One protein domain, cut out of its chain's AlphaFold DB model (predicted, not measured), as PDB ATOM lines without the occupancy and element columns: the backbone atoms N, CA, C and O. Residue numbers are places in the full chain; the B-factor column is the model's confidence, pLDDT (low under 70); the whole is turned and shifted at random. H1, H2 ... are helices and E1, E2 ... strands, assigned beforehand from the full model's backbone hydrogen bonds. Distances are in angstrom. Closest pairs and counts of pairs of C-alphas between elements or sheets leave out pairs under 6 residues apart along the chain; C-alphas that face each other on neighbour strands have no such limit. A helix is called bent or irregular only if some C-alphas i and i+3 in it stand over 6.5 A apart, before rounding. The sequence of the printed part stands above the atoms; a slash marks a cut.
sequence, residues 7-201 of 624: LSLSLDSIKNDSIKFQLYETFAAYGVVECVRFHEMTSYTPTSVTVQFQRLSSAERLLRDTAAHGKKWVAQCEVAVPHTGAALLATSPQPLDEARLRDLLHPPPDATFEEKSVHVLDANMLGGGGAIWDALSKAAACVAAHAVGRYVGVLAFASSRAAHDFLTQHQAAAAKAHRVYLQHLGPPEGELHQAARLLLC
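What this domain is: This is residues 7 to 201 of the 624 residues of an uncharacterized protein of Strigomonas culicis (UniProt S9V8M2). Two lobes stand side by side, each a four-stranded sheet with two helices over one face: E2 E3 E1 E4 with H1 and H2, then E6 E7 E5 E8 with H3 and H5. Edge strands E2 and E8 meet between the lobes; H4 reaches E2 with its last residues, and H6 crosses the second sheet's other face. You have 195 residues with six named helices and eight strands, in the order E1 H1 E2 E3 H2 E4 E5 H3 E6 H4 E7 H5 E8 H6; both sheets are antiparallel and the class is mixed. The whole is compact, with a radius of gyration of the C-alphas of 16.4 A and spans of 45 by 44 by 29 A.

Where its parts are: Find C-alpha 7 at (171.718, -21.669, 109.150), where E1, residues 7 to 11, begins. H1, 17 to 30, is 20.2 A long; then come E2, 33 to 39, E3, 47 to 53, H2, 56 to 67, and E4, 74 to 78. Next read E5, 87 to 92, H3, 98 to 105, and E6, 112 to 114. H4, 131 to 146, starts at (143.267, -7.304, 102.481) and runs 22.6 A; E7 is 151 to 156. H5, 160 to 178, is 23.8 A long and irregular, C-alphas 169 and 172 being 7.6 A apart, with a kink of 50 degrees near residue 170. E8, 181 to 184, and H6, 191 to 199, ending at (155.034, -8.418, 91.698), follow.

How they stand to each other: In the first sheet, twisted, look for N 37 and O 50 at 2.8 A in the hairpin E2 and E3, N 9 and O 49 at 2.8 A, and N 8 and O 76 at 2.8 A. In the second, N 112 and O 156 are 3.0 A apart, N 90 and O 153 2.9 A, N 89 and O 183 2.8 A. Four split strand-helix-strand units, another strand between their two strands, have right-handed crossovers: E1 H1 E2, E3 H2 E4, E5 H3 E6 and E7 H5 E8. H5 runs along the strands, over E5 and E8. The closest C-alphas of E2 and E8, Glu 34 and Gln 183, are 5.4 A apart. H1 touches H5, closest at Ala 28 and Ala 172, 6.5 A. H4 touches H6, closest at Ala 139 and Ala 195, 4.4 A. O i to N i+4 pairs are within hydrogen-bond range throughout H3, H4 and H6, and in 9 of 10 for H1, 7 of 8 for H2, 13 of 15 for H5.

The domain as a whole: The farthest C-alphas, Ala 68 and Gly 130, are 48.1 A apart. The printed part has no cut; the E6 to H4 link, 115 to 130, is long. Mean pLDDT of the printed part is 74.1; 63 residues are under 70, among them 109 to 137.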
ATOM      1  N   LEU A   7     171.271 -22.347 107.934       88.00
ATOM      2  CA  LEU A   7     171.718 -21.669 109.150       88.00
ATOM      3  C   LEU A   7     171.032 -20.312 109.292       88.00
ATOM      4  O   LEU A   7     171.002 -19.554 108.327       88.00
ATOM      5  N   SER A   8     170.556 -20.002 110.496       88.94
ATOM      6  CA  SER A   8     170.199 -18.647 110.925       88.94
ATOM      7  C   SER A   8     171.418 -17.980 111.548       88.94
ATOM      8  O   SER A   8     172.067 -18.581 112.404       88.94
ATOM      9  N   LEU A   9     171.718 -16.746 111.156       86.88
ATOM     10  CA  LEU A   9     172.801 -15.928 111.701       86.88
ATOM     11  C   LEU A   9     172.216 -14.616 112.223       86.88
ATOM     12  O   LEU A   9     171.690 -13.838 111.433       86.88
ATOM     13  N   SER A  10     172.301 -14.342 113.523       83.00
ATOM     14  CA  SER A  10     171.919 -13.031 114.075       83.00
ATOM     15  C   SER A  10     173.064 -12.024 113.956       83.00
ATOM     16  O   SER A  10     174.192 -12.340 114.341       83.00
ATOM     17  N   LEU A  11     172.762 -10.815 113.465       74.62
ATOM     18  CA  LEU A  11     173.684  -9.682 113.351       74.62
ATOM     19  C   LEU A  11     173.078  -8.414 113.970       74.62
ATOM     20  O   LEU A  11     171.884  -8.150 113.835       74.62
ATOM     21  N   ASP A  12     173.923  -7.578 114.573       65.56
ATOM     22  CA  ASP A  12     173.499  -6.346 115.257       65.56
ATOM     23  C   ASP A  12     172.904  -5.276 114.313       65.56
ATOM     24  O   ASP A  12     172.187  -4.384 114.768       65.56
ATOM     25  N   SER A  13     173.200  -5.324 113.004       61.62
ATOM     26  CA  SER A  13     172.608  -4.428 111.996       61.62
ATOM     27  C   SER A  13     172.835  -4.906 110.556       61.62
ATOM     28  O   SER A  13     173.975  -5.061 110.117       61.62
ATOM     29  N   ILE A  14     171.750  -5.040 109.790       62.03
ATOM     30  CA  ILE A  14     171.739  -5.202 108.329       62.03
ATOM     31  C   ILE A  14     170.763  -4.164 107.766       62.03
ATOM     32  O   ILE A  14     169.607  -4.460 107.495       62.03
ATOM     33  N   LYS A  15     171.224  -2.915 107.643       59.03
ATOM     34  CA  LYS A  15     170.418  -1.770 107.168       59.03
ATOM     35  C   LYS A  15     170.924  -1.169 105.851       59.03
ATOM     36  O   LYS A  15     170.703   0.005 105.576       59.03
ATOM     37  N   ASN A  16     171.717  -1.921 105.088       66.19
ATOM     38  CA  ASN A  16     172.385  -1.409 103.894       66.19
ATOM     39  C   ASN A  16     172.700  -2.545 102.911       66.19
ATOM     40  O   ASN A  16     173.317  -3.539 103.300       66.19
ATOM     41  N   ASP A  17     172.342  -2.369 101.639       67.81
ATOM     42  CA  ASP A  17     172.599  -3.324 100.552       67.81
ATOM     43  C   ASP A  17     174.079  -3.731 100.446       67.81
ATOM     44  O   ASP A  17     174.384  -4.888 100.175       67.81
ATOM     45  N   SER A  18     175.021  -2.829 100.751       74.38
ATOM     46  CA  SER A  18     176.460  -3.153 100.778       74.38
ATOM     47  C   SER A  18     176.818  -4.261 101.773       74.38
ATOM     48  O   SER A  18     177.732  -5.042 101.509       74.38
ATOM     49  N   ILE A  19     176.067  -4.383 102.873       78.19
ATOM     50  CA  ILE A  19     176.196  -5.487 103.828       78.19
ATOM     51  C   ILE A  19     175.564  -6.750 103.230       78.19
ATOM     52  O   ILE A  19     176.195  -7.803 103.267       78.19
ATOM     53  N   LYS A  20     174.377  -6.658 102.607       81.00
ATOM     54  CA  LYS A  20     173.729  -7.800 101.927       81.00
ATOM     55  C   LYS A  20     174.640  -8.413 100.850       81.00
ATOM     56  O   LYS A  20     174.806  -9.633 100.831       81.00
ATOM     57  N   PHE A  21     175.304  -7.584 100.038       82.19
ATOM     58  CA  PHE A  21     176.295  -8.018  99.043       82.19
ATOM     59  C   PHE A  21     177.503  -8.717  99.685       82.19
ATOM     60  O   PHE A  21     177.815  -9.847  99.315       82.19
ATOM     61  N   GLN A  22     178.146  -8.101 100.684       82.56
ATOM     62  CA  GLN A  22     179.312  -8.688 101.364       82.56
ATOM     63  C   GLN A  22     178.981 -10.012 102.067       82.56
ATOM     64  O   GLN A  22     179.786 -10.946 102.034       82.56
ATOM     65  N   LEU A  23     177.796 -10.116 102.675       85.62
ATOM     66  CA  LEU A  23     177.294 -11.351 103.279       85.62
ATOM     67  C   LEU A  23     177.097 -12.438 102.221       85.62
ATOM     68  O   LEU A  23     177.613 -13.543 102.384       85.62
ATOM     69  N   TYR A  24     176.421 -12.121 101.114       86.50
ATOM     70  CA  TYR A  24     176.209 -13.073 100.026       86.50
ATOM     71  C   TYR A  24     177.534 -13.554  99.415       86.50
ATOM     72  O   TYR A  24     177.732 -14.757  99.262       86.50
ATOM     73  N   GLU A  25     178.462 -12.645  99.098       85.56
ATOM     74  CA  GLU A  25     179.787 -12.990  98.557       85.56
ATOM     75  C   GLU A  25     180.581 -13.872  99.534       85.56
ATOM     76  O   GLU A  25     181.207 -14.852  99.122       85.56
ATOM     77  N   THR A  26     180.480 -13.588 100.837       87.19
ATOM     78  CA  THR A  26     181.060 -14.423 101.898       87.19
ATOM     79  C   THR A  26     180.446 -15.823 101.899       87.19
ATOM     80  O   THR A  26     181.183 -16.807 101.940       87.19
ATOM     81  N   PHE A  27     179.119 -15.953 101.806       89.12
ATOM     82  CA  PHE A  27     178.451 -17.259 101.751       89.12
ATOM     83  C   PHE A  27     178.814 -18.036 100.478       89.12
ATOM     84  O   PHE A  27     179.198 -19.203 100.570       89.12
ATOM     85  N   ALA A  28     178.795 -17.391  99.310       86.69
ATOM     86  CA  ALA A  28     179.183 -17.998  98.036       86.69
ATOM     87  C   ALA A  28     180.631 -18.538  98.050       86.69
ATOM     88  O   ALA A  28     180.911 -19.563  97.425       86.69
ATOM     89  N   ALA A  29     181.538 -17.920  98.820       87.25
ATOM     90  CA  ALA A  29     182.896 -18.429  99.038       87.25
ATOM     91  C   ALA A  29     182.951 -19.728  99.875       87.25
ATOM     92  O   ALA A  29     183.874 -20.530  99.701       87.25
ATOM     93  N   TYR A  30     181.962 -20.002 100.738       86.94
ATOM     94  CA  TYR A  30     181.805 -21.335 101.338       86.94
ATOM     95  C   TYR A  30     181.271 -22.338 100.308       86.94
ATOM     96  O   TYR A  30     181.757 -23.473 100.258       86.94
ATOM     97  N   GLY A  31     180.323 -21.943  99.459       86.75
ATOM     98  CA  GLY A  31     179.900 -22.701  98.278       86.75
ATOM     99  C   GLY A  31     178.495 -22.328  97.811       86.75
ATOM    100  O   GLY A  31     177.917 -21.372  98.313       86.75
ATOM    101  N   VAL A  32     177.939 -23.119  96.883       87.06
ATOM    102  CA  VAL A  32     176.650 -22.826  96.228       87.06
ATOM    103  C   VAL A  32     175.536 -22.571  97.250       87.06
ATOM    104  O   VAL A  32     175.168 -23.466  98.022       87.06
ATOM    105  N   VAL A  33     175.005 -21.350  97.220       88.75
ATOM    106  CA  VAL A  33     173.850 -20.900  98.003       88.75
ATOM    107  C   VAL A  33     172.582 -21.281  97.236       88.75
ATOM    108  O   VAL A  33     172.406 -20.871  96.092       88.75
ATOM    109  N   GLU A  34     171.701 -22.072  97.847       86.94
ATOM    110  CA  GLU A  34     170.382 -22.402  97.281       86.94
ATOM    111  C   GLU A  34     169.377 -21.263  97.513       86.94
ATOM    112  O   GLU A  34     168.534 -21.013  96.653       86.94
ATOM    113  N   CYS A  35     169.467 -20.600  98.673       88.62
ATOM    114  CA  CYS A  35     168.561 -19.550  99.142       88.62
ATOM    115  C   CYS A  35     169.241 -18.695 100.232       88.62
ATOM    116  O   CYS A  35     169.917 -19.241 101.112       88.62
ATOM    117  N   VAL A  36     169.031 -17.377 100.208       88.44
ATOM    118  CA  VAL A  36     169.300 -16.446 101.313       88.44
ATOM    119  C   VAL A  36     168.038 -15.639 101.634       88.44
ATOM    120  O   VAL A  36     167.288 -15.255 100.735       88.44
ATOM    121  N   ARG A  37     167.806 -15.374 102.922       87.69
ATOM    122  CA  ARG A  37     166.703 -14.548 103.419       87.69
ATOM    123  C   ARG A  37     167.184 -13.626 104.537       87.69
ATOM    124  O   ARG A  37     167.610 -14.089 105.593       87.69
ATOM    125  N   PHE A  38     167.097 -12.324 104.305       83.81
ATOM    126  CA  PHE A  38     167.351 -11.256 105.263       83.81
ATOM    127  C   PHE A  38     166.062 -10.948 106.037       83.81
ATOM    128  O   PHE A  38     165.014 -10.684 105.450       83.81
ATOM    129  N   HIS A  39     166.130 -10.990 107.365       78.75
ATOM    130  CA  HIS A  39     165.021 -10.692 108.264       78.75
ATOM    131  C   HIS A  39     165.233  -9.327 108.921       78.75
ATOM    132  O   HIS A  39     165.879  -9.198 109.965       78.75
ATOM    133  N   GLU A  40     164.656  -8.302 108.302       65.81
ATOM    134  CA  GLU A  40     164.589  -6.952 108.855       65.81
ATOM    135  C   GLU A  40     163.367  -6.843 109.779       65.81
ATOM    136  O   GLU A  40     162.230  -6.735 109.328       65.81
ATOM    137  N   MET A  41     163.592  -6.924 111.095       57.22
ATOM    138  CA  MET A  41     162.545  -6.673 112.089       57.22
ATOM    139  C   MET A  41     162.423  -5.173 112.364       57.22
ATOM    140  O   MET A  41     163.407  -4.497 112.662       57.22
ATOM    141  N   THR A  42     161.196  -4.657 112.334       51.69
ATOM    142  CA  THR A  42     160.881  -3.233 112.536       51.69
ATOM    143  C   THR A  42     161.031  -2.753 113.989       51.69
ATOM    144  O   THR A  42     160.866  -1.566 114.260       51.69
ATOM    145  N   SER A  43     161.363  -3.640 114.937       44.44
ATOM    146  CA  SER A  43     161.270  -3.388 116.383       44.44
ATOM    147  C   SER A  43     162.520  -3.802 117.180       44.44
ATOM    148  O   SER A  43     162.488  -4.773 117.930       44.44
ATOM    149  N   TYR A  44     163.604  -3.023 117.058       44.41
ATOM    150  CA  TYR A  44     164.791  -2.996 117.948       44.41
ATOM    151  C   TYR A  44     165.587  -4.305 118.178       44.41
ATOM    152  O   TYR A  44     166.577  -4.291 118.910       44.41
ATOM    153  N   THR A  45     165.217  -5.418 117.552       44.50
ATOM    154  CA  THR A  45     165.910  -6.713 117.633       44.50
ATOM    155  C   THR A  45     167.021  -6.852 116.580       44.50
ATOM    156  O   THR A  45     166.977  -6.176 115.549       44.50
ATOM    157  N   PRO A  46     168.032  -7.720 116.803       51.44
ATOM    158  CA  PRO A  46     169.078  -7.972 115.816       51.44
ATOM    159  C   PRO A  46     168.492  -8.586 114.541       51.44
ATOM    160  O   PRO A  46     167.791  -9.600 114.578       51.44
ATOM    161  N   THR A  47     168.820  -7.981 113.403       70.50
ATOM    162  CA  THR A  47     168.506  -8.485 112.062       70.50
ATOM    163  C   THR A  47     169.165  -9.844 111.835       70.50
ATOM    164  O   THR A  47     170.377  -9.969 112.023       70.50
ATOM    165  N   SER A  48     168.411 -10.861 111.413       83.06
ATOM    166  CA  SER A  48     168.981 -12.180 111.105       83.06
ATOM    167  C   SER A  48     169.094 -12.444 109.605       83.06
ATOM    168  O   SER A  48     168.381 -11.857 108.792       83.06
ATOM    169  N   VAL A  49     170.003 -13.344 109.231       87.44
ATOM    170  CA  VAL A  49     170.080 -13.915 107.884       87.44
ATOM    171  C   VAL A  49     169.963 -15.417 107.968       87.44
ATOM    172  O   VAL A  49     170.800 -16.071 108.588       87.44
ATOM    173  N   THR A  50     168.965 -15.960 107.291       90.12
ATOM    174  CA  THR A  50     168.891 -17.388 107.022       90.12
ATOM    175  C   THR A  50     169.577 -17.667 105.688       90.12
ATOM    176  O   THR A  50     169.222 -17.074 104.671       90.12
ATOM    177  N   VAL A  51     170.555 -18.569 105.668       90.69
ATOM    178  CA  VAL A  51     171.249 -19.015 104.449       90.69
ATOM    179  C   VAL A  51     171.171 -20.532 104.325       90.69
ATOM    180  O   VAL A  51     171.429 -21.251 105.291       90.69
ATOM    181  N   GLN A  52     170.819 -21.032 103.139       90.50
ATOM    182  CA  GLN A  52     170.809 -22.458 102.818       90.50
ATOM    183  C   GLN A  52     171.823 -22.780 101.720       90.50
ATOM    184  O   GLN A  52     171.832 -22.160 100.657       90.50
ATOM    185  N   PHE A  53     172.654 -23.792 101.968       87.31
ATOM    186  CA  PHE A  53     173.674 -24.275 101.041       87.31
ATOM    187  C   PHE A  53     173.258 -25.573 100.355       87.31
ATOM    188  O   PHE A  53     172.678 -26.459 100.983       87.31
ATOM    189  N   GLN A  54     173.708 -25.763  99.111       86.69
ATOM    190  CA  GLN A  54     173.592 -27.045  98.403       86.69
ATOM    191  C   GLN A  54     174.162 -28.202  99.244       86.69
ATOM    192  O   GLN A  54     173.570 -29.278  99.330       86.69
ATOM    193  N   ARG A  55     175.309 -27.977  99.901       85.50
ATOM    194  CA  ARG A  55     176.091 -29.007 100.602       85.50
ATOM    195  C   ARG A  55     176.185 -28.721 102.098       85.50
ATOM    196  O   ARG A  55     176.575 -27.626 102.499       85.50
ATOM    197  N   LEU A  56     175.934 -29.748 102.913       85.44
ATOM    198  CA  LEU A  56     176.068 -29.691 104.376       85.44
ATOM    199  C   LEU A  56     177.470 -29.231 104.808       85.44
ATOM    200  O   LEU A  56     177.604 -28.362 105.660       85.44
ATOM    201  N   SER A  57     178.507 -29.704 104.115       86.56
ATOM    202  CA  SER A  57     179.901 -29.333 104.368       86.56
ATOM    203  C   SER A  57     180.251 -27.868 104.055       86.56
ATOM    204  O   SER A  57     181.363 -27.441 104.369       86.56
ATOM    205  N   SER A  58     179.354 -27.077 103.455       87.38
ATOM    206  CA  SER A  58     179.471 -25.609 103.401       87.38
ATOM    207  C   SER A  58     178.895 -24.960 104.661       87.38
ATOM    208  O   SER A  58     179.592 -24.171 105.297       87.38
ATOM    209  N   ALA A  59     177.695 -25.376 105.082       84.50
ATOM    210  CA  ALA A  59     177.086 -24.942 106.340       84.50
ATOM    211  C   ALA A  59     177.981 -25.278 107.549       84.50
ATOM    212  O   ALA A  59     178.283 -24.407 108.357       84.50
ATOM    213  N   GLU A  60     178.507 -26.503 107.637       87.06
ATOM    214  CA  GLU A  60     179.426 -26.904 108.711       87.06
ATOM    215  C   GLU A  60     180.705 -26.058 108.796       87.06
ATOM    216  O   GLU A  60     181.293 -25.973 109.876       87.06
ATOM    217  N   ARG A  61     181.198 -25.519 107.672       87.50
ATOM    218  CA  ARG A  61     182.385 -24.651 107.658       87.50
ATOM    219  C   ARG A  61     182.024 -23.275 108.191       87.50
ATOM    220  O   ARG A  61     182.635 -22.847 109.160       87.50
ATOM    221  N   LEU A  62     180.968 -22.661 107.654       86.38
ATOM    222  CA  LEU A  62     180.467 -21.379 108.146       86.38
ATOM    223  C   LEU A  62     180.149 -21.435 109.650       86.38
ATOM    224  O   LEU A  62     180.592 -20.567 110.391       86.38
ATOM    225  N   LEU A  63     179.482 -22.497 110.116       86.44
ATOM    226  CA  LEU A  63     179.156 -22.712 111.530       86.44
ATOM    227  C   LEU A  63     180.410 -22.804 112.422       86.44
ATOM    228  O   LEU A  63     180.443 -22.214 113.504       86.44
ATOM    229  N   ARG A  64     181.451 -23.519 111.966       85.62
ATOM    230  CA  ARG A  64     182.747 -23.608 112.662       85.62
ATOM    231  C   ARG A  64     183.455 -22.257 112.718       85.62
ATOM    232  O   ARG A  64     183.967 -21.896 113.775       85.62
ATOM    233  N   ASP A  65     183.431 -21.509 111.624       84.69
ATOM    234  CA  ASP A  65     184.162 -20.250 111.501       84.69
ATOM    235  C   ASP A  65     183.463 -19.130 112.289       84.69
ATOM    236  O   ASP A  65     184.128 -18.377 113.000       84.69
ATOM    237  N   THR A  66     182.121 -19.104 112.316       81.88
ATOM    238  CA  THR A  66     181.360 -18.236 113.234       81.88
ATOM    239  C   THR A  66     181.628 -18.575 114.701       81.88
ATOM    240  O   THR A  66     181.869 -17.670 115.500       81.88
ATOM    241  N   ALA A  67     181.678 -19.864 115.066       78.62
ATOM    242  CA  ALA A  67     181.988 -20.276 116.438       78.62
ATOM    243  C   ALA A  67     183.425 -19.888 116.847       78.62
ATOM    244  O   ALA A  67     183.651 -19.452 117.976       78.62
ATOM    245  N   ALA A  68     184.379 -19.965 115.914       75.62
ATOM    246  CA  ALA A  68     185.764 -19.533 116.104       75.62
ATOM    247  C   ALA A  68     185.954 -17.999 116.132       75.62
ATOM    248  O   ALA A  68     187.056 -17.527 116.416       75.62
ATOM    249  N   HIS A  69     184.919 -17.208 115.837       67.12
ATOM    250  CA  HIS A  69     184.950 -15.736 115.863       67.12
ATOM    251  C   HIS A  69     184.179 -15.113 117.041       67.12
ATOM    252  O   HIS A  69     184.192 -13.891 117.222       67.12
ATOM    253  N   GLY A  70     183.589 -15.939 117.910       56.47
ATOM    254  CA  GLY A  70     183.030 -15.515 119.193       56.47
ATOM    255  C   GLY A  70     181.741 -14.691 119.091       56.47
ATOM    256  O   GLY A  70     181.010 -14.747 118.106       56.47
ATOM    257  N   LYS A  71     181.447 -13.918 120.147       53.50
ATOM    258  CA  LYS A  71     180.118 -13.343 120.465       53.50
ATOM    259  C   LYS A  71     179.456 -12.436 119.404       53.50
ATOM    260  O   LYS A  71     178.333 -12.009 119.636       53.50
ATOM    261  N   LYS A  72     180.112 -12.121 118.282       62.75
ATOM    262  CA  LYS A  72     179.564 -11.260 117.213       62.75
ATOM    263  C   LYS A  72     178.610 -11.971 116.246       62.75
ATOM    264  O   LYS A  72     177.937 -11.293 115.481       62.75
ATOM    265  N   TRP A  73     178.581 -13.305 116.247       70.38
ATOM    266  CA  TRP A  73     177.737 -14.095 115.349       70.38
ATOM    267  C   TRP A  73     177.076 -15.232 116.122       70.38
ATOM    268  O   TRP A  73     177.744 -16.175 116.546       70.38
ATOM    269  N   VAL A  74     175.755 -15.163 116.293       76.38
ATOM    270  CA  VAL A  74     174.976 -16.275 116.855       76.38
ATOM    271  C   VAL A  74     174.435 -17.101 115.696       76.38
ATOM    272  O   VAL A  74     173.513 -16.672 115.005       76.38
ATOM    273  N   ALA A  75     175.033 -18.273 115.481       82.81
ATOM    274  CA  ALA A  75     174.637 -19.215 114.442       82.81
ATOM    275  C   ALA A  75     173.730 -20.321 115.005       82.81
ATOM    276  O   ALA A  75     174.078 -20.982 115.985       82.81
ATOM    277  N   GLN A  76     172.581 -20.544 114.369       85.06
ATOM    278  CA  GLN A  76     171.594 -21.565 114.732       85.06
ATOM    279  C   GLN A  76     171.309 -22.474 113.529       85.06
ATOM    280  O   GLN A  76     171.250 -22.006 112.397       85.06
ATOM    281  N   CYS A  77     171.137 -23.778 113.757       85.31
ATOM    282  CA  CYS A  77     170.792 -24.734 112.698       85.31
ATOM    283  C   CYS A  77     169.269 -24.786 112.507       85.31
ATOM    284  O   CYS A  77     168.549 -25.143 113.437       85.31
ATOM    285  N   GLU A  78     168.786 -24.468 111.306       83.06
ATOM    286  CA  GLU A  78     167.370 -24.563 110.928       83.06
ATOM    287  C   GLU A  78     167.113 -25.809 110.064       83.06
ATOM    288  O   GLU A  78     168.011 -26.296 109.374       83.06
ATOM    289  N   VAL A  79     165.877 -26.315 110.041       82.31
ATOM    290  CA  VAL A  79     165.484 -27.396 109.119       82.31
ATOM    291  C   VAL A  79     165.584 -26.897 107.673       82.31
ATOM    292  O   VAL A  79     165.030 -25.856 107.330       82.31
ATOM    293  N   ALA A  80     166.304 -27.631 106.821       77.06
ATOM    294  CA  ALA A  80     166.466 -27.276 105.412       77.06
ATOM    295  C   ALA A  80     165.154 -27.474 104.633       77.06
ATOM    296  O   ALA A  80     164.489 -28.499 104.781       77.06
ATOM    297  N   VAL A  81     164.811 -26.508 103.780       76.12
ATOM    298  CA  VAL A  81     163.549 -26.455 103.020       76.12
ATOM    299  C   VAL A  81     163.833 -26.740 101.539       76.12
ATOM    300  O   VAL A  81     164.837 -26.246 101.021       76.12
ATOM    301  N   PRO A  82     163.006 -27.515 100.814       67.88
ATOM    302  CA  PRO A  82     163.201 -27.745  99.382       67.88
ATOM    303  C   PRO A  82     162.960 -26.460  98.569       67.88
ATOM    304  O   PRO A  82     161.838 -26.147  98.185       67.88
ATOM    305  N   HIS A  83     164.034 -25.715  98.290       68.88
ATOM    306  CA  HIS A  83     164.007 -24.522  97.434       68.88
ATOM    307  C   HIS A  83     164.270 -24.828  95.947       68.88
ATOM    308  O   HIS A  83     164.074 -23.959  95.108       68.88
ATOM    309  N   THR A  84     164.694 -26.042  95.587       72.06
ATOM    310  CA  THR A  84     164.993 -26.415  94.194       72.06
ATOM    311  C   THR A  84     163.756 -26.343  93.298       72.06
ATOM    312  O   THR A  84     162.777 -27.050  93.530       72.06
ATOM    313  N   GLY A  85     163.836 -25.552  92.230       77.06
ATOM    314  CA  GLY A  85     162.787 -25.405  91.222       77.06
ATOM    315  C   GLY A  85     163.361 -25.015  89.861       77.06
ATOM    316  O   GLY A  85     164.546 -24.694  89.753       77.06
ATOM    317  N   ALA A  86     162.515 -25.023  88.830       81.12
ATOM    318  CA  ALA A  86     162.871 -24.705  87.443       81.12
ATOM    319  C   ALA A  86     163.087 -23.201  87.167       81.12
ATOM    320  O   ALA A  86     163.261 -22.808  86.019       81.12
ATOM    321  N   ALA A  87     163.080 -22.364  88.206       83.81
ATOM    322  CA  ALA A  87     163.271 -20.924  88.110       83.81
ATOM    323  C   ALA A  87     164.307 -20.426  89.129       83.81
ATOM    324  O   ALA A  87     164.356 -20.899  90.274       83.81
ATOM    325  N   LEU A  88     165.112 -19.449  88.711       85.75
ATOM    326  CA  LEU A  88     166.064 -18.727  89.552       85.75
ATOM    327  C   LEU A  88     165.622 -17.272  89.729       85.75
ATOM    328  O   LEU A  88     165.202 -16.624  88.770       85.75
ATOM    329  N   LEU A  89     165.779 -16.755  90.946       86.75
ATOM    330  CA  LEU A  89     165.718 -15.328  91.241       86.75
ATOM    331  C   LEU A  89     167.099 -14.718  90.961       86.75
ATOM    332  O   LEU A  89     168.093 -15.157  91.548       86.75
ATOM    333  N   ALA A  90     167.158 -13.709  90.093       87.12
ATOM    334  CA  ALA A  90     168.341 -12.883  89.862       87.12
ATOM    335  C   ALA A  90     168.146 -11.515  90.524       87.12
ATOM    336  O   ALA A  90     167.065 -10.941  90.420       87.12
ATOM    337  N   THR A  91     169.164 -10.984  91.209       85.81
ATOM    338  CA  THR A  91     169.075  -9.677  91.896       85.81
ATOM    339  C   THR A  91     170.346  -8.843  91.741       85.81
ATOM    340  O   THR A  91     171.438  -9.404  91.629       85.81
ATOM    341  N   SER A  92     170.231  -7.510  91.716       82.88
ATOM    342  CA  SER A  92     171.370  -6.599  91.501       82.88
ATOM    343  C   SER A  92     171.144  -5.185  92.075       82.88
ATOM    344  O   SER A  92     170.004  -4.725  92.157       82.88
ATOM    345  N   PRO A  93     172.209  -4.437  92.441       76.50
ATOM    346  CA  PRO A  93     172.130  -2.993  92.702       76.50
ATOM    347  C   PRO A  93     171.920  -2.126  91.445       76.50
ATOM    348  O   PRO A  93     171.626  -0.930  91.569       76.50
ATOM    349  N   GLN A  94     172.118  -2.678  90.245       78.62
ATOM    350  CA  GLN A  94     171.995  -1.966  88.966       78.62
ATOM    351  C   GLN A  94     170.772  -2.463  88.181       78.62
ATOM    352  O   GLN A  94     170.394  -3.617  88.373       78.62
ATOM    353  N   PRO A  95     170.151  -1.626  87.322       71.06
ATOM    354  CA  PRO A  95     168.965  -2.024  86.565       71.06
ATOM    355  C   PRO A  95     169.243  -3.264  85.713       71.06
ATOM    356  O   PRO A  95     170.322  -3.399  85.126       71.06
ATOM    357  N   LEU A  96     168.270  -4.173  85.705       67.44
ATOM    358  CA  LEU A  96     168.317  -5.465  85.034       67.44
ATOM    359  C   LEU A  96     167.245  -5.495  83.941       67.44
ATOM    360  O   LEU A  96     166.069  -5.656  84.257       67.44
ATOM    361  N   ASP A  97     167.672  -5.356  82.691       65.31
ATOM    362  CA  ASP A  97     166.862  -5.591  81.492       65.31
ATOM    363  C   ASP A  97     167.203  -6.954  80.842       65.31
ATOM    364  O   ASP A  97     168.179  -7.612  81.227       65.31
ATOM    365  N   GLU A  98     166.392  -7.412  79.883       65.12
ATOM    366  CA  GLU A  98     166.542  -8.714  79.222       65.12
ATOM    367  C   GLU A  98     167.824  -8.828  78.407       65.12
ATOM    368  O   GLU A  98     168.535  -9.830  78.533       65.12
ATOM    369  N   ALA A  99     168.124  -7.823  77.583       67.50
ATOM    370  CA  ALA A  99     169.324  -7.819  76.754       67.50
ATOM    371  C   ALA A  99     170.559  -7.917  77.653       67.50
ATOM    372  O   ALA A  99     171.373  -8.829  77.514       67.50
ATOM    373  N   ARG A 100     170.614  -7.075  78.686       70.81
ATOM    374  CA  ARG A 100     171.692  -7.048  79.665       70.81
ATOM    375  C   ARG A 100     171.811  -8.335  80.477       70.81
ATOM    376  O   ARG A 100     172.930  -8.769  80.736       70.81
ATOM    377  N   LEU A 101     170.721  -8.978  80.897       69.62
ATOM    378  CA  LEU A 101     170.824 -10.261  81.610       69.62
ATOM    379  C   LEU A 101     171.231 -11.417  80.689       69.62
ATOM    380  O   LEU A 101     171.976 -12.295  81.136       69.62
ATOM    381  N   ARG A 102     170.821 -11.398  79.415       75.56
ATOM    382  CA  ARG A 102     171.330 -12.327  78.395       75.56
ATOM    383  C   ARG A 102     172.833 -12.113  78.172       75.56
ATOM    384  O   ARG A 102     173.584 -13.079  78.286       75.56
ATOM    385  N   ASP A 103     173.277 -10.871  77.994       77.75
ATOM    386  CA  ASP A 103     174.684 -10.501  77.774       77.75
ATOM    387  C   ASP A 103     175.588 -10.779  78.990       77.75
ATOM    388  O   ASP A 103     176.736 -11.193  78.840       77.75
ATOM    389  N   LEU A 104     175.101 -10.570  80.219       76.75
ATOM    390  CA  LEU A 104     175.900 -10.778  81.436       76.75
ATOM    391  C   LEU A 104     175.958 -12.246  81.880       76.75
ATOM    392  O   LEU A 104     176.925 -12.640  82.532       76.75
ATOM    393  N   LEU A 105     174.931 -13.053  81.592       78.50
ATOM    394  CA  LEU A 105     174.835 -14.424  82.113       78.50
ATOM    395  C   LEU A 105     174.958 -15.519  81.048       78.50
ATOM    396  O   LEU A 105     175.238 -16.656  81.425       78.50
ATOM    397  N   HIS A 106     174.766 -15.194  79.766       80.38
ATOM    398  CA  HIS A 106     174.740 -16.140  78.642       80.38
ATOM    399  C   HIS A 106     173.875 -17.392  78.929       80.38
ATOM    400  O   HIS A 106     174.382 -18.518  78.900       80.38
ATOM    401  N   PRO A 107     172.577 -17.226  79.263       73.38
ATOM    402  CA  PRO A 107     171.691 -18.353  79.534       73.38
ATOM    403  C   PRO A 107     171.513 -19.239  78.283       73.38
ATOM    404  O   PRO A 107     171.578 -18.732  77.160       73.38
ATOM    405  N   PRO A 108     171.275 -20.556  78.449       74.06
ATOM    406  CA  PRO A 108     171.029 -21.453  77.319       74.06
ATOM    407  C   PRO A 108     169.773 -21.023  76.537       74.06
ATOM    408  O   PRO A 108     168.859 -20.455  77.136       74.06
ATOM    409  N   PRO A 109     169.678 -21.317  75.225       68.25
ATOM    410  CA  PRO A 109     168.582 -20.834  74.374       68.25
ATOM    411  C   PRO A 109     167.193 -21.317  74.823       68.25
ATOM    412  O   PRO A 109     166.203 -20.637  74.573       68.25
ATOM    413  N   ASP A 110     167.129 -22.447  75.534       64.38
ATOM    414  CA  ASP A 110     165.900 -23.034  76.082       64.38
ATOM    415  C   ASP A 110     165.444 -22.389  77.410       64.38
ATOM    416  O   ASP A 110     164.451 -22.818  78.004       64.38
ATOM    417  N   ALA A 111     166.185 -21.401  77.928       57.72
ATOM    418  CA  ALA A 111     165.793 -20.633  79.103       57.72
ATOM    419  C   ALA A 111     164.915 -19.443  78.691       57.72
ATOM    420  O   ALA A 111     165.359 -18.527  77.995       57.72
ATOM    421  N   THR A 112     163.667 -19.434  79.153       59.12
ATOM    422  CA  THR A 112     162.781 -18.281  78.997       59.12
ATOM    423  C   THR A 112     163.078 -17.258  80.086       59.12
ATOM    424  O   THR A 112     163.119 -17.569  81.278       59.12
ATOM    425  N   PHE A 113     163.295 -16.010  79.681       60.09
ATOM    426  CA  PHE A 113     163.426 -14.903  80.615       60.09
ATOM    427  C   PHE A 113     162.083 -14.194  80.779       60.09
ATOM    428  O   PHE A 113     161.307 -14.090  79.830       60.09
ATOM    429  N   GLU A 114     161.811 -13.701  81.984       54.66
ATOM    430  CA  GLU A 114     160.736 -12.743  82.198       54.66
ATOM    431  C   GLU A 114     161.325 -11.447  82.792       54.66
ATOM    432  O   GLU A 114     161.558 -11.357  84.003       54.66
ATOM    433  N   GLU A 115     161.569 -10.442  81.938       48.94
ATOM    434  CA  GLU A 115     162.084  -9.122  82.346       48.94
ATOM    435  C   GLU A 115     161.044  -8.321  83.112       48.94
ATOM    436  O   GLU A 115     160.011  -7.918  82.572       48.94
ATOM    437  N   LYS A 116     161.300  -8.145  84.404       54.78
ATOM    438  CA  LYS A 116     160.281  -7.714  85.351       54.78
ATOM    439  C   LYS A 116     160.936  -6.945  86.481       54.78
ATOM    440  O   LYS A 116     161.254  -7.506  87.528       54.78
ATOM    441  N   SER A 117     161.154  -5.658  86.228       43.00
ATOM    442  CA  SER A 117     161.809  -4.701  87.117       43.00
ATOM    443  C   SER A 117     161.027  -4.499  88.421       43.00
ATOM    444  O   SER A 117     160.335  -3.494  88.606       43.00
ATOM    445  N   VAL A 118     161.156  -5.435  89.366       46.28
ATOM    446  CA  VAL A 118     160.706  -5.208  90.741       46.28
ATOM    447  C   VAL A 118     161.651  -4.183  91.356       46.28
ATOM    448  O   VAL A 118     162.656  -4.529  91.978       46.28
ATOM    449  N   HIS A 119     161.304  -2.905  91.190       46.62
ATOM    450  CA  HIS A 119     161.577  -1.921  92.222       46.62
ATOM    451  C   HIS A 119     161.059  -2.516  93.528       46.62
ATOM    452  O   HIS A 119     159.865  -2.806  93.645       46.62
ATOM    453  N   VAL A 120     161.959  -2.748  94.485       45.09
ATOM    454  CA  VAL A 120     161.577  -3.189  95.826       45.09
ATOM    455  C   VAL A 120     160.768  -2.061  96.465       45.09
ATOM    456  O   VAL A 120     161.320  -1.113  97.016       45.09
ATOM    457  N   LEU A 121     159.447  -2.145  96.313       43.88
ATOM    458  CA  LEU A 121     158.494  -1.251  96.950       43.88
ATOM    459  C   LEU A 121     158.617  -1.460  98.454       43.88
ATOM    460  O   LEU A 121     158.249  -2.519  98.967       43.88
ATOM    461  N   ASP A 122     159.161  -0.452  99.133       43.38
ATOM    462  CA  ASP A 122     159.217  -0.382 100.588       43.38
ATOM    463  C   ASP A 122     157.846  -0.749 101.170       43.38
ATOM    464  O   ASP A 122     156.825  -0.245 100.710       43.38
ATOM    465  N   ALA A 123     157.778  -1.607 102.190       39.88
ATOM    466  CA  ALA A 123     156.482  -2.086 102.699       39.88
ATOM    467  C   ALA A 123     155.571  -0.942 103.210       39.88
ATOM    468  O   ALA A 123     154.348  -1.081 103.234       39.88
ATOM    469  N   ASN A 124     156.180   0.202 103.553       39.03
ATOM    470  CA  ASN A 124     155.537   1.451 103.972       39.03
ATOM    471  C   ASN A 124     154.878   2.233 102.815       39.03
ATOM    472  O   ASN A 124     154.036   3.091 103.062       39.03
ATOM    473  N   MET A 125     155.256   1.953 101.563       38.72
ATOM    474  CA  MET A 125     154.769   2.632 100.355       38.72
ATOM    475  C   MET A 125     153.333   2.246  99.973       38.72
ATOM    476  O   MET A 125     152.667   2.954  99.223       38.72
ATOM    477  N   LEU A 126     152.842   1.112 100.476       46.97
ATOM    478  CA  LEU A 126     151.538   0.546 100.133       46.97
ATOM    479  C   LEU A 126     150.472   0.966 101.156       46.97
ATOM    480  O   LEU A 126     149.826   0.136 101.793       46.97
ATOM    481  N   GLY A 127     150.318   2.283 101.323       39.03
ATOM    482  CA  GLY A 127     149.386   2.916 102.259       39.03
ATOM    483  C   GLY A 127     147.916   2.792 101.845       39.03
ATOM    484  O   GLY A 127     147.294   3.784 101.476       39.03
ATOM    485  N   GLY A 128     147.350   1.585 101.919       45.50
ATOM    486  CA  GLY A 128     145.947   1.314 101.599       45.50
ATOM    487  C   GLY A 128     145.308   0.319 102.566       45.50
ATOM    488  O   GLY A 128     145.781  -0.802 102.725       45.50
ATOM    489  N   GLY A 129     144.201   0.705 103.206       40.75
ATOM    490  CA  GLY A 129     143.451  -0.184 104.096       40.75
ATOM    491  C   GLY A 129     142.653  -1.229 103.315       40.75
ATOM    492  O   GLY A 129     141.554  -0.939 102.853       40.75
ATOM    493  N   GLY A 130     143.180  -2.447 103.166       53.53
ATOM    494  CA  GLY A 130     142.453  -3.551 102.532       53.53
ATOM    495  C   GLY A 130     143.277  -4.830 102.400       53.53
ATOM    496  O   GLY A 130     144.493  -4.782 102.238       53.53
ATOM    497  N   ALA A 131     142.612  -5.991 102.425       55.56
ATOM    498  CA  ALA A 131     143.267  -7.304 102.481       55.56
ATOM    499  C   ALA A 131     144.230  -7.595 101.307       55.56
ATOM    500  O   ALA A 131     145.194  -8.339 101.484       55.56
ATOM    501  N   ILE A 132     144.008  -6.991 100.132       54.62
ATOM    502  CA  ILE A 132     144.885  -7.141  98.958       54.62
ATOM    503  C   ILE A 132     146.096  -6.204  99.007       54.62
ATOM    504  O   ILE A 132     147.175  -6.622  98.606       54.62
ATOM    505  N   TRP A 133     145.982  -4.998  99.572       59.22
ATOM    506  CA  TRP A 133     147.160  -4.171  99.877       59.22
ATOM    507  C   TRP A 133     148.049  -4.854 100.914       59.22
ATOM    508  O   TRP A 133     149.261  -4.951 100.738       59.22
ATOM    509  N   ASP A 134     147.421  -5.437 101.930       61.84
ATOM    510  CA  ASP A 134     148.041  -6.317 102.913       61.84
ATOM    511  C   ASP A 134     148.775  -7.498 102.246       61.84
ATOM    512  O   ASP A 134     149.906  -7.816 102.615       61.84
ATOM    513  N   ALA A 135     148.152  -8.163 101.267       64.12
ATOM    514  CA  ALA A 135     148.740  -9.288 100.538       64.12
ATOM    515  C   ALA A 135     149.886  -8.851  99.608       64.12
ATOM    516  O   ALA A 135     150.935  -9.493  99.591       64.12
ATOM    517  N   LEU A 136     149.726  -7.736  98.892       64.19
ATOM    518  CA  LEU A 136     150.746  -7.156  98.018       64.19
ATOM    519  C   LEU A 136     151.954  -6.659  98.824       64.19
ATOM    520  O   LEU A 136     153.088  -6.890  98.416       64.19
ATOM    521  N   SER A 137     151.734  -6.048  99.991       65.25
ATOM    522  CA  SER A 137     152.802  -5.622 100.904       65.25
ATOM    523  C   SER A 137     153.522  -6.820 101.529       65.25
ATOM    524  O   SER A 137     154.752  -6.846 101.570       65.25
ATOM    525  N   LYS A 138     152.799  -7.891 101.889       71.62
ATOM    526  CA  LYS A 138     153.411  -9.174 102.291       71.62
ATOM    527  C   LYS A 138     154.207  -9.815 101.146       71.62
ATOM    528  O   LYS A 138     155.278 -10.357 101.405       71.62
ATOM    529  N   ALA A 139     153.745  -9.723  99.897       71.00
ATOM    530  CA  ALA A 139     154.480 -10.209  98.727       71.00
ATOM    531  C   ALA A 139     155.749  -9.377  98.458       71.00
ATOM    532  O   ALA A 139     156.827  -9.952  98.300       71.00
ATOM    533  N   ALA A 140     155.642  -8.044  98.498       69.44
ATOM    534  CA  ALA A 140     156.763  -7.108  98.403       69.44
ATOM    535  C   ALA A 140     157.809  -7.383  99.490       69.44
ATOM    536  O   ALA A 140     158.967  -7.634  99.166       69.44
ATOM    537  N   ALA A 141     157.397  -7.461 100.758       72.69
ATOM    538  CA  ALA A 141     158.269  -7.800 101.880       72.69
ATOM    539  C   ALA A 141     158.871  -9.216 101.769       72.69
ATOM    540  O   ALA A 141     160.020  -9.427 102.153       72.69
ATOM    541  N   CYS A 142     158.138 -10.191 101.216       79.12
ATOM    542  CA  CYS A 142     158.653 -11.540 100.977       79.12
ATOM    543  C   CYS A 142     159.770 -11.540  99.924       79.12
ATOM    544  O   CYS A 142     160.829 -12.121 100.163       79.12
ATOM    545  N   VAL A 143     159.582 -10.858  98.790       75.75
ATOM    546  CA  VAL A 143     160.622 -10.746  97.753       75.75
ATOM    547  C   VAL A 143     161.785  -9.875  98.236       75.75
ATOM    548  O   VAL A 143     162.930 -10.274  98.062       75.75
ATOM    549  N   ALA A 144     161.520  -8.767  98.938       76.06
ATOM    550  CA  ALA A 144     162.534  -7.906  99.555       76.06
ATOM    551  C   ALA A 144     163.428  -8.667 100.547       76.06
ATOM    552  O   ALA A 144     164.649  -8.528 100.511       76.06
ATOM    553  N   ALA A 145     162.838  -9.526 101.386       80.06
ATOM    554  CA  ALA A 145     163.580 -10.378 102.313       80.06
ATOM    555  C   ALA A 145     164.517 -11.359 101.589       80.06
ATOM    556  O   ALA A 145     165.558 -11.713 102.128       80.06
ATOM    557  N   HIS A 146     164.187 -11.793 100.372       83.12
ATOM    558  CA  HIS A 146     165.047 -12.666  99.568       83.12
ATOM    559  C   HIS A 146     165.936 -11.890  98.573       83.12
ATOM    560  O   HIS A 146     166.771 -12.500  97.905       83.12
ATOM    561  N   ALA A 147     165.797 -10.565  98.471       81.69
ATOM    562  CA  ALA A 147     166.561  -9.739  97.546       81.69
ATOM    563  C   ALA A 147     167.900  -9.292  98.152       81.69
ATOM    564  O   ALA A 147     167.958  -8.764  99.264       81.69
ATOM    565  N   VAL A 148     168.990  -9.470  97.398       81.12
ATOM    566  CA  VAL A 148     170.319  -8.981  97.806       81.12
ATOM    567  C   VAL A 148     170.506  -7.504  97.426       81.12
ATOM    568  O   VAL A 148     171.219  -6.787  98.118       81.12
ATOM    569  N   GLY A 149     169.847  -7.042  96.357       73.44
ATOM    570  CA  GLY A 149     169.856  -5.648  95.901       73.44
ATOM    571  C   GLY A 149     168.531  -5.218  95.264       73.44
ATOM    572  O   GLY A 149     167.689  -6.057  94.945       73.44
ATOM    573  N   ARG A 150     168.367  -3.901  95.090       69.81
ATOM    574  CA  ARG A 150     167.105  -3.211  94.739       69.81
ATOM    575  C   ARG A 150     166.400  -3.584  93.421       69.81
ATOM    576  O   ARG A 150     165.252  -3.179  93.263       69.81
ATOM    577  N   TYR A 151     167.058  -4.279  92.491       74.06
ATOM    578  CA  TYR A 151     166.434  -4.804  91.269       74.06
ATOM    579  C   TYR A 151     166.419  -6.328  91.281       74.06
ATOM    580  O   TYR A 151     167.364  -6.969  91.749       74.06
ATOM    581  N   VAL A 152     165.362  -6.893  90.705       75.19
ATOM    582  CA  VAL A 152     165.073  -8.329  90.665       75.19
ATOM    583  C   VAL A 152     164.639  -8.714  89.247       75.19
ATOM    584  O   VAL A 152     164.061  -7.892  88.543       75.19
ATOM    585  N   GLY A 153     164.884  -9.961  88.848       77.44
ATOM    586  CA  GLY A 153     164.303 -10.604  87.665       77.44
ATOM    587  C   GLY A 153     164.217 -12.124  87.858       77.44
ATOM    588  O   GLY A 153     164.776 -12.657  88.824       77.44
ATOM    589  N   VAL A 154     163.529 -12.836  86.958       81.81
ATOM    590  CA  VAL A 154     163.413 -14.304  87.020       81.81
ATOM    591  C   VAL A 154     163.848 -14.968  85.717       81.81
ATOM    592  O   VAL A 154     163.380 -14.636  84.631       81.81
ATOM    593  N   LEU A 155     164.741 -15.948  85.862       81.56
ATOM    594  CA  LEU A 155     165.212 -16.839  84.803       81.56
ATOM    595  C   LEU A 155     164.463 -18.169  84.938       81.56
ATOM    596  O   LEU A 155     164.618 -18.845  85.960       81.56
ATOM    597  N   ALA A 156     163.669 -18.551  83.942       82.69
ATOM    598  CA  ALA A 156     162.994 -19.844  83.892       82.69
ATOM    599  C   ALA A 156     163.731 -20.806  82.945       82.69
ATOM    600  O   ALA A 156     164.301 -20.410  81.932       82.69
ATOM    601  N   PHE A 157     163.737 -22.090  83.294       79.94
ATOM    602  CA  PHE A 157     164.458 -23.143  82.583       79.94
ATOM    603  C   PHE A 157     163.526 -24.329  82.326       79.94
ATOM    604  O   PHE A 157     162.624 -24.601  83.116       79.94
ATOM    605  N   ALA A 158     163.810 -25.119  81.288       79.50
ATOM    606  CA  ALA A 158     163.043 -26.328  80.966       79.50
ATOM    607  C   ALA A 158     163.011 -27.394  82.090       79.50
ATOM    608  O   ALA A 158     162.182 -28.301  82.060       79.50
ATOM    609  N   SER A 159     163.902 -27.326  83.092       80.19
ATOM    610  CA  SER A 159     163.843 -28.195  84.276       80.19
ATOM    611  C   SER A 159     164.559 -27.609  85.497       80.19
ATOM    612  O   SER A 159     165.506 -26.828  85.375       80.19
ATOM    613  N   SER A 160     164.185 -28.081  86.693       82.19
ATOM    614  CA  SER A 160     164.900 -27.794  87.949       82.19
ATOM    615  C   SER A 160     166.369 -28.217  87.914       82.19
ATOM    616  O   SER A 160     167.190 -27.610  88.593       82.19
ATOM    617  N   ARG A 161     166.715 -29.233  87.107       83.38
ATOM    618  CA  ARG A 161     168.105 -29.649  86.894       83.38
ATOM    619  C   ARG A 161     168.875 -28.610  86.083       83.38
ATOM    620  O   ARG A 161     169.931 -28.189  86.532       83.38
ATOM    621  N   ALA A 162     168.331 -28.147  84.956       78.50
ATOM    622  CA  ALA A 162     168.970 -27.109  84.143       78.50
ATOM    623  C   ALA A 162     169.192 -25.813  84.948       78.50
ATOM    624  O   ALA A 162     170.298 -25.276  84.946       78.50
ATOM    625  N   ALA A 163     168.192 -25.382  85.726       80.94
ATOM    626  CA  ALA A 163     168.328 -24.251  86.648       80.94
ATOM    627  C   ALA A 163     169.435 -24.470  87.703       80.94
ATOM    628  O   ALA A 163     170.176 -23.546  88.029       80.94
ATOM    629  N   HIS A 164     169.573 -25.687  88.237       86.06
ATOM    630  CA  HIS A 164     170.566 -26.024  89.265       86.06
ATOM    631  C   HIS A 164     171.996 -26.157  88.718       86.06
ATOM    632  O   HIS A 164     172.951 -25.689  89.346       86.06
ATOM    633  N   ASP A 165     172.144 -26.763  87.539       84.50
ATOM    634  CA  ASP A 165     173.416 -26.896  86.830       84.50
ATOM    635  C   ASP A 165     173.917 -25.502  86.397       84.50
ATOM    636  O   ASP A 165     175.095 -25.190  86.593       84.50
ATOM    637  N   PHE A 166     173.016 -24.623  85.927       87.06
ATOM    638  CA  PHE A 166     173.309 -23.216  85.630       87.06
ATOM    639  C   PHE A 166     173.690 -22.418  86.886       87.06
ATOM    640  O   PHE A 166     174.732 -21.761  86.908       87.06
ATOM    641  N   LEU A 167     172.912 -22.519  87.973       87.44
ATOM    642  CA  LEU A 167     173.230 -21.866  89.249       87.44
ATOM    643  C   LEU A 167     174.631 -22.257  89.747       87.44
ATOM    644  O   LEU A 167     175.423 -21.396  90.125       87.44
ATOM    645  N   THR A 168     174.953 -23.553  89.698       87.75
ATOM    646  CA  THR A 168     176.246 -24.099  90.142       87.75
ATOM    647  C   THR A 168     177.424 -23.565  89.320       87.75
ATOM    648  O   THR A 168     178.503 -23.357  89.876       87.75
ATOM    649  N   GLN A 169     177.230 -23.329  88.020       88.31
ATOM    650  CA  GLN A 169     178.268 -22.818  87.117       88.31
ATOM    651  C   GLN A 169     178.422 -21.288  87.196       88.31
ATOM    652  O   GLN A 169     179.546 -20.790  87.262       88.31
ATOM    653  N   HIS A 170     177.316 -20.538  87.231       87.31
ATOM    654  CA  HIS A 170     177.335 -19.083  87.025       87.31
ATOM    655  C   HIS A 170     177.305 -18.251  88.321       87.31
ATOM    656  O   HIS A 170     177.796 -17.123  88.300       87.31
ATOM    657  N   GLN A 171     176.804 -18.761  89.460       89.25
ATOM    658  CA  GLN A 171     176.563 -17.959  90.682       89.25
ATOM    659  C   GLN A 171     177.779 -17.133  91.147       89.25
ATOM    660  O   GLN A 171     177.657 -15.936  91.401       89.25
ATOM    661  N   ALA A 172     178.961 -17.751  91.245       85.00
ATOM    662  CA  ALA A 172     180.167 -17.071  91.728       85.00
ATOM    663  C   ALA A 172     180.748 -16.073  90.705       85.00
ATOM    664  O   ALA A 172     181.309 -15.046  91.094       85.00
ATOM    665  N   ALA A 173     180.605 -16.356  89.406       85.88
ATOM    666  CA  ALA A 173     181.055 -15.474  88.333       85.88
ATOM    667  C   ALA A 173     180.138 -14.245  88.208       85.88
ATOM    668  O   ALA A 173     180.624 -13.116  88.241       85.88
ATOM    669  N   ALA A 174     178.821 -14.465  88.167       86.25
ATOM    670  CA  ALA A 174     177.794 -13.429  88.083       86.25
ATOM    671  C   ALA A 174     177.876 -12.429  89.251       86.25
ATOM    672  O   ALA A 174     177.867 -11.214  89.034       86.25
ATOM    673  N   ALA A 175     178.056 -12.927  90.480       86.31
ATOM    674  CA  ALA A 175     178.244 -12.085  91.658       86.31
ATOM    675  C   ALA A 175     179.506 -11.212  91.527       86.31
ATOM    676  O   ALA A 175     179.430  -9.987  91.611       86.31
ATOM    677  N   LYS A 176     180.663 -11.833  91.256       84.25
ATOM    678  CA  LYS A 176     181.969 -11.154  91.268       84.25
ATOM    679  C   LYS A 176     182.195 -10.207  90.084       84.25
ATOM    680  O   LYS A 176     182.781  -9.144  90.270       84.25
ATOM    681  N   ALA A 177     181.797 -10.602  88.876       83.94
ATOM    682  CA  ALA A 177     182.064  -9.840  87.653       83.94
ATOM    683  C   ALA A 177     180.970  -8.808  87.344       83.94
ATOM    684  O   ALA A 177     181.261  -7.762  86.765       83.94
ATOM    685  N   HIS A 178     179.719  -9.094  87.722       83.62
ATOM    686  CA  HIS A 178     178.551  -8.352  87.238       83.62
ATOM    687  C   HIS A 178     177.627  -7.845  88.358       83.62
ATOM    688  O   HIS A 178     176.691  -7.102  88.075       83.62
ATOM    689  N   ARG A 179     177.890  -8.202  89.628       86.81
ATOM    690  CA  ARG A 179     177.003  -7.933  90.779       86.81
ATOM    691  C   ARG A 179     175.571  -8.416  90.527       86.81
ATOM    692  O   ARG A 179     174.604  -7.717  90.836       86.81
ATOM    693  N   VAL A 180     175.452  -9.606  89.940       87.62
ATOM    694  CA  VAL A 180     174.186 -10.319  89.755       87.62
ATOM    695  C   VAL A 180     174.196 -11.547  90.659       87.62
ATOM    696  O   VAL A 180     174.998 -12.462  90.482       87.62
ATOM    697  N   TYR A 181     173.312 -11.555  91.648       88.94
ATOM    698  CA  TYR A 181     173.242 -12.582  92.681       88.94
ATOM    699  C   TYR A 181     172.073 -13.524  92.376       88.94
ATOM    700  O   TYR A 181     170.935 -13.072  92.232       88.94
ATOM    701  N   LEU A 182     172.372 -14.820  92.237       90.12
ATOM    702  CA  LEU A 182     171.455 -15.854  91.744       90.12
ATOM    703  C   LEU A 182     171.081 -16.841  92.858       90.12
ATOM    704  O   LEU A 182     171.959 -17.313  93.581       90.12
ATOM    705  N   GLN A 183     169.811 -17.215  92.976       89.88
ATOM    706  CA  GLN A 183     169.350 -18.276  93.887       89.88
ATOM    707  C   GLN A 183     168.104 -18.974  93.335       89.88
ATOM    708  O   GLN A 183     167.491 -18.469  92.396       89.88
ATOM    709  N   HIS A 184     167.693 -20.113  93.897       87.56
ATOM    710  CA  HIS A 184     166.448 -20.747  93.456       87.56
ATOM    711  C   HIS A 184     165.210 -19.984  93.949       87.56
ATOM    712  O   HIS A 184     165.157 -19.524  95.089       87.56
ATOM    713  N   LEU A 185     164.182 -19.912  93.100       79.88
ATOM    714  CA  LEU A 185     162.911 -19.250  93.413       79.88
ATOM    715  C   LEU A 185     161.986 -20.092  94.321       79.88
ATOM    716  O   LEU A 185     161.046 -19.565  94.913       79.88
ATOM    717  N   GLY A 186     162.246 -21.398  94.442       79.38
ATOM    718  CA  GLY A 186     161.336 -22.366  95.058       79.38
ATOM    719  C   GLY A 186     160.498 -23.157  94.041       79.38
ATOM    720  O   GLY A 186     160.497 -22.842  92.844       79.38
ATOM    721  N   PRO A 187     159.772 -24.193  94.504       76.19
ATOM    722  CA  PRO A 187     158.716 -24.844  93.726       76.19
ATOM    723  C   PRO A 187     157.581 -23.849  93.399       76.19
ATOM    724  O   PRO A 187     157.429 -22.857  94.113       76.19
ATOM    725  N   PRO A 188     156.748 -24.108  92.369       68.75
ATOM    726  CA  PRO A 188     155.698 -23.178  91.930       68.75
ATOM    727  C   PRO A 188     154.637 -22.863  92.998       68.75
ATOM    728  O   PRO A 188     154.017 -21.803  92.967       68.75
ATOM    729  N   GLU A 189     154.455 -23.766  93.960       69.94
ATOM    730  CA  GLU A 189     153.540 -23.622  95.098       69.94
ATOM    731  C   GLU A 189     154.149 -22.837  96.277       69.94
ATOM    732  O   GLU A 189     153.442 -22.513  97.227       69.94
ATOM    733  N   GLY A 190     155.451 -22.532  96.246       69.31
ATOM    734  CA  GLY A 190     156.153 -21.873  97.347       69.31
ATOM    735  C   GLY A 190     155.831 -20.381  97.474       69.31
ATOM    736  O   GLY A 190     155.691 -19.681  96.472       69.31
ATOM    737  N   GLU A 191     155.804 -19.875  98.713       73.56
ATOM    738  CA  GLU A 191     155.493 -18.470  99.037       73.56
ATOM    739  C   GLU A 191     156.306 -17.467  98.207       73.56
ATOM    740  O   GLU A 191     155.743 -16.521  97.667       73.56
ATOM    741  N   LEU A 192     157.621 -17.684  98.065       74.62
ATOM    742  CA  LEU A 192     158.500 -16.815  97.277       74.62
ATOM    743  C   LEU A 192     158.166 -16.860  95.779       74.62
ATOM    744  O   LEU A 192     158.203 -15.825  95.122       74.62
ATOM    745  N   HIS A 193     157.804 -18.025  95.240       76.06
ATOM    746  CA  HIS A 193     157.440 -18.169  93.833       76.06
ATOM    747  C   HIS A 193     156.110 -17.465  93.527       76.06
ATOM    748  O   HIS A 193     156.001 -16.768  92.519       76.06
ATOM    749  N   GLN A 194     155.117 -17.588  94.415       71.88
ATOM    750  CA  GLN A 194     153.841 -16.875  94.295       71.88
ATOM    751  C   GLN A 194     154.017 -15.361  94.493       71.88
ATOM    752  O   GLN A 194     153.591 -14.583  93.642       71.88
ATOM    753  N   ALA A 195     154.703 -14.941  95.561       71.75
ATOM    754  CA  ALA A 195     154.979 -13.533  95.856       71.75
ATOM    755  C   ALA A 195     155.770 -12.853  94.734       71.75
ATOM    756  O   ALA A 195     155.434 -11.736  94.341       71.75
ATOM    757  N   ALA A 196     156.767 -13.546  94.171       70.81
ATOM    758  CA  ALA A 196     157.428 -13.107  92.958       70.81
ATOM    759  C   ALA A 196     156.401 -12.977  91.831       70.81
ATOM    760  O   ALA A 196     156.184 -11.857  91.388       70.81
ATOM    761  N   ARG A 197     155.706 -14.052  91.420       68.06
ATOM    762  CA  ARG A 197     154.743 -14.030  90.296       68.06
ATOM    763  C   ARG A 197     153.721 -12.883  90.350       68.06
ATOM    764  O   ARG A 197     153.391 -12.359  89.290       68.06
ATOM    765  N   LEU A 198     153.275 -12.468  91.539       64.88
ATOM    766  CA  LEU A 198     152.419 -11.288  91.731       64.88
ATOM    767  C   LEU A 198     153.132  -9.975  91.349       64.88
ATOM    768  O   LEU A 198     152.692  -9.284  90.432       64.88
ATOM    769  N   LEU A 199     154.260  -9.643  91.994       63.66
ATOM    770  CA  LEU A 199     155.034  -8.418  91.698       63.66
ATOM    771  C   LEU A 199     155.577  -8.404  90.261       63.66
ATOM    772  O   LEU A 199     155.658  -7.361  89.617       63.66
ATOM    773  N   LEU A 200     155.919  -9.590  89.767       60.06
ATOM    774  CA  LEU A 200     156.404  -9.886  88.427       60.06
ATOM    775  C   LEU A 200     155.373  -9.560  87.329       60.06
ATOM    776  O   LEU A 200     155.739  -9.463  86.166       60.06
ATOM    777  N   CYS A 201     154.089  -9.354  87.623       55.91
ATOM    778  CA  CYS A 201     153.144  -8.929  86.581       55.91
ATOM    779  C   CYS A 201     153.324  -7.459  86.137       55.91
ATOM    780  O   CYS A 201     152.662  -7.032  85.191       55.91
TER     781      CYS A 201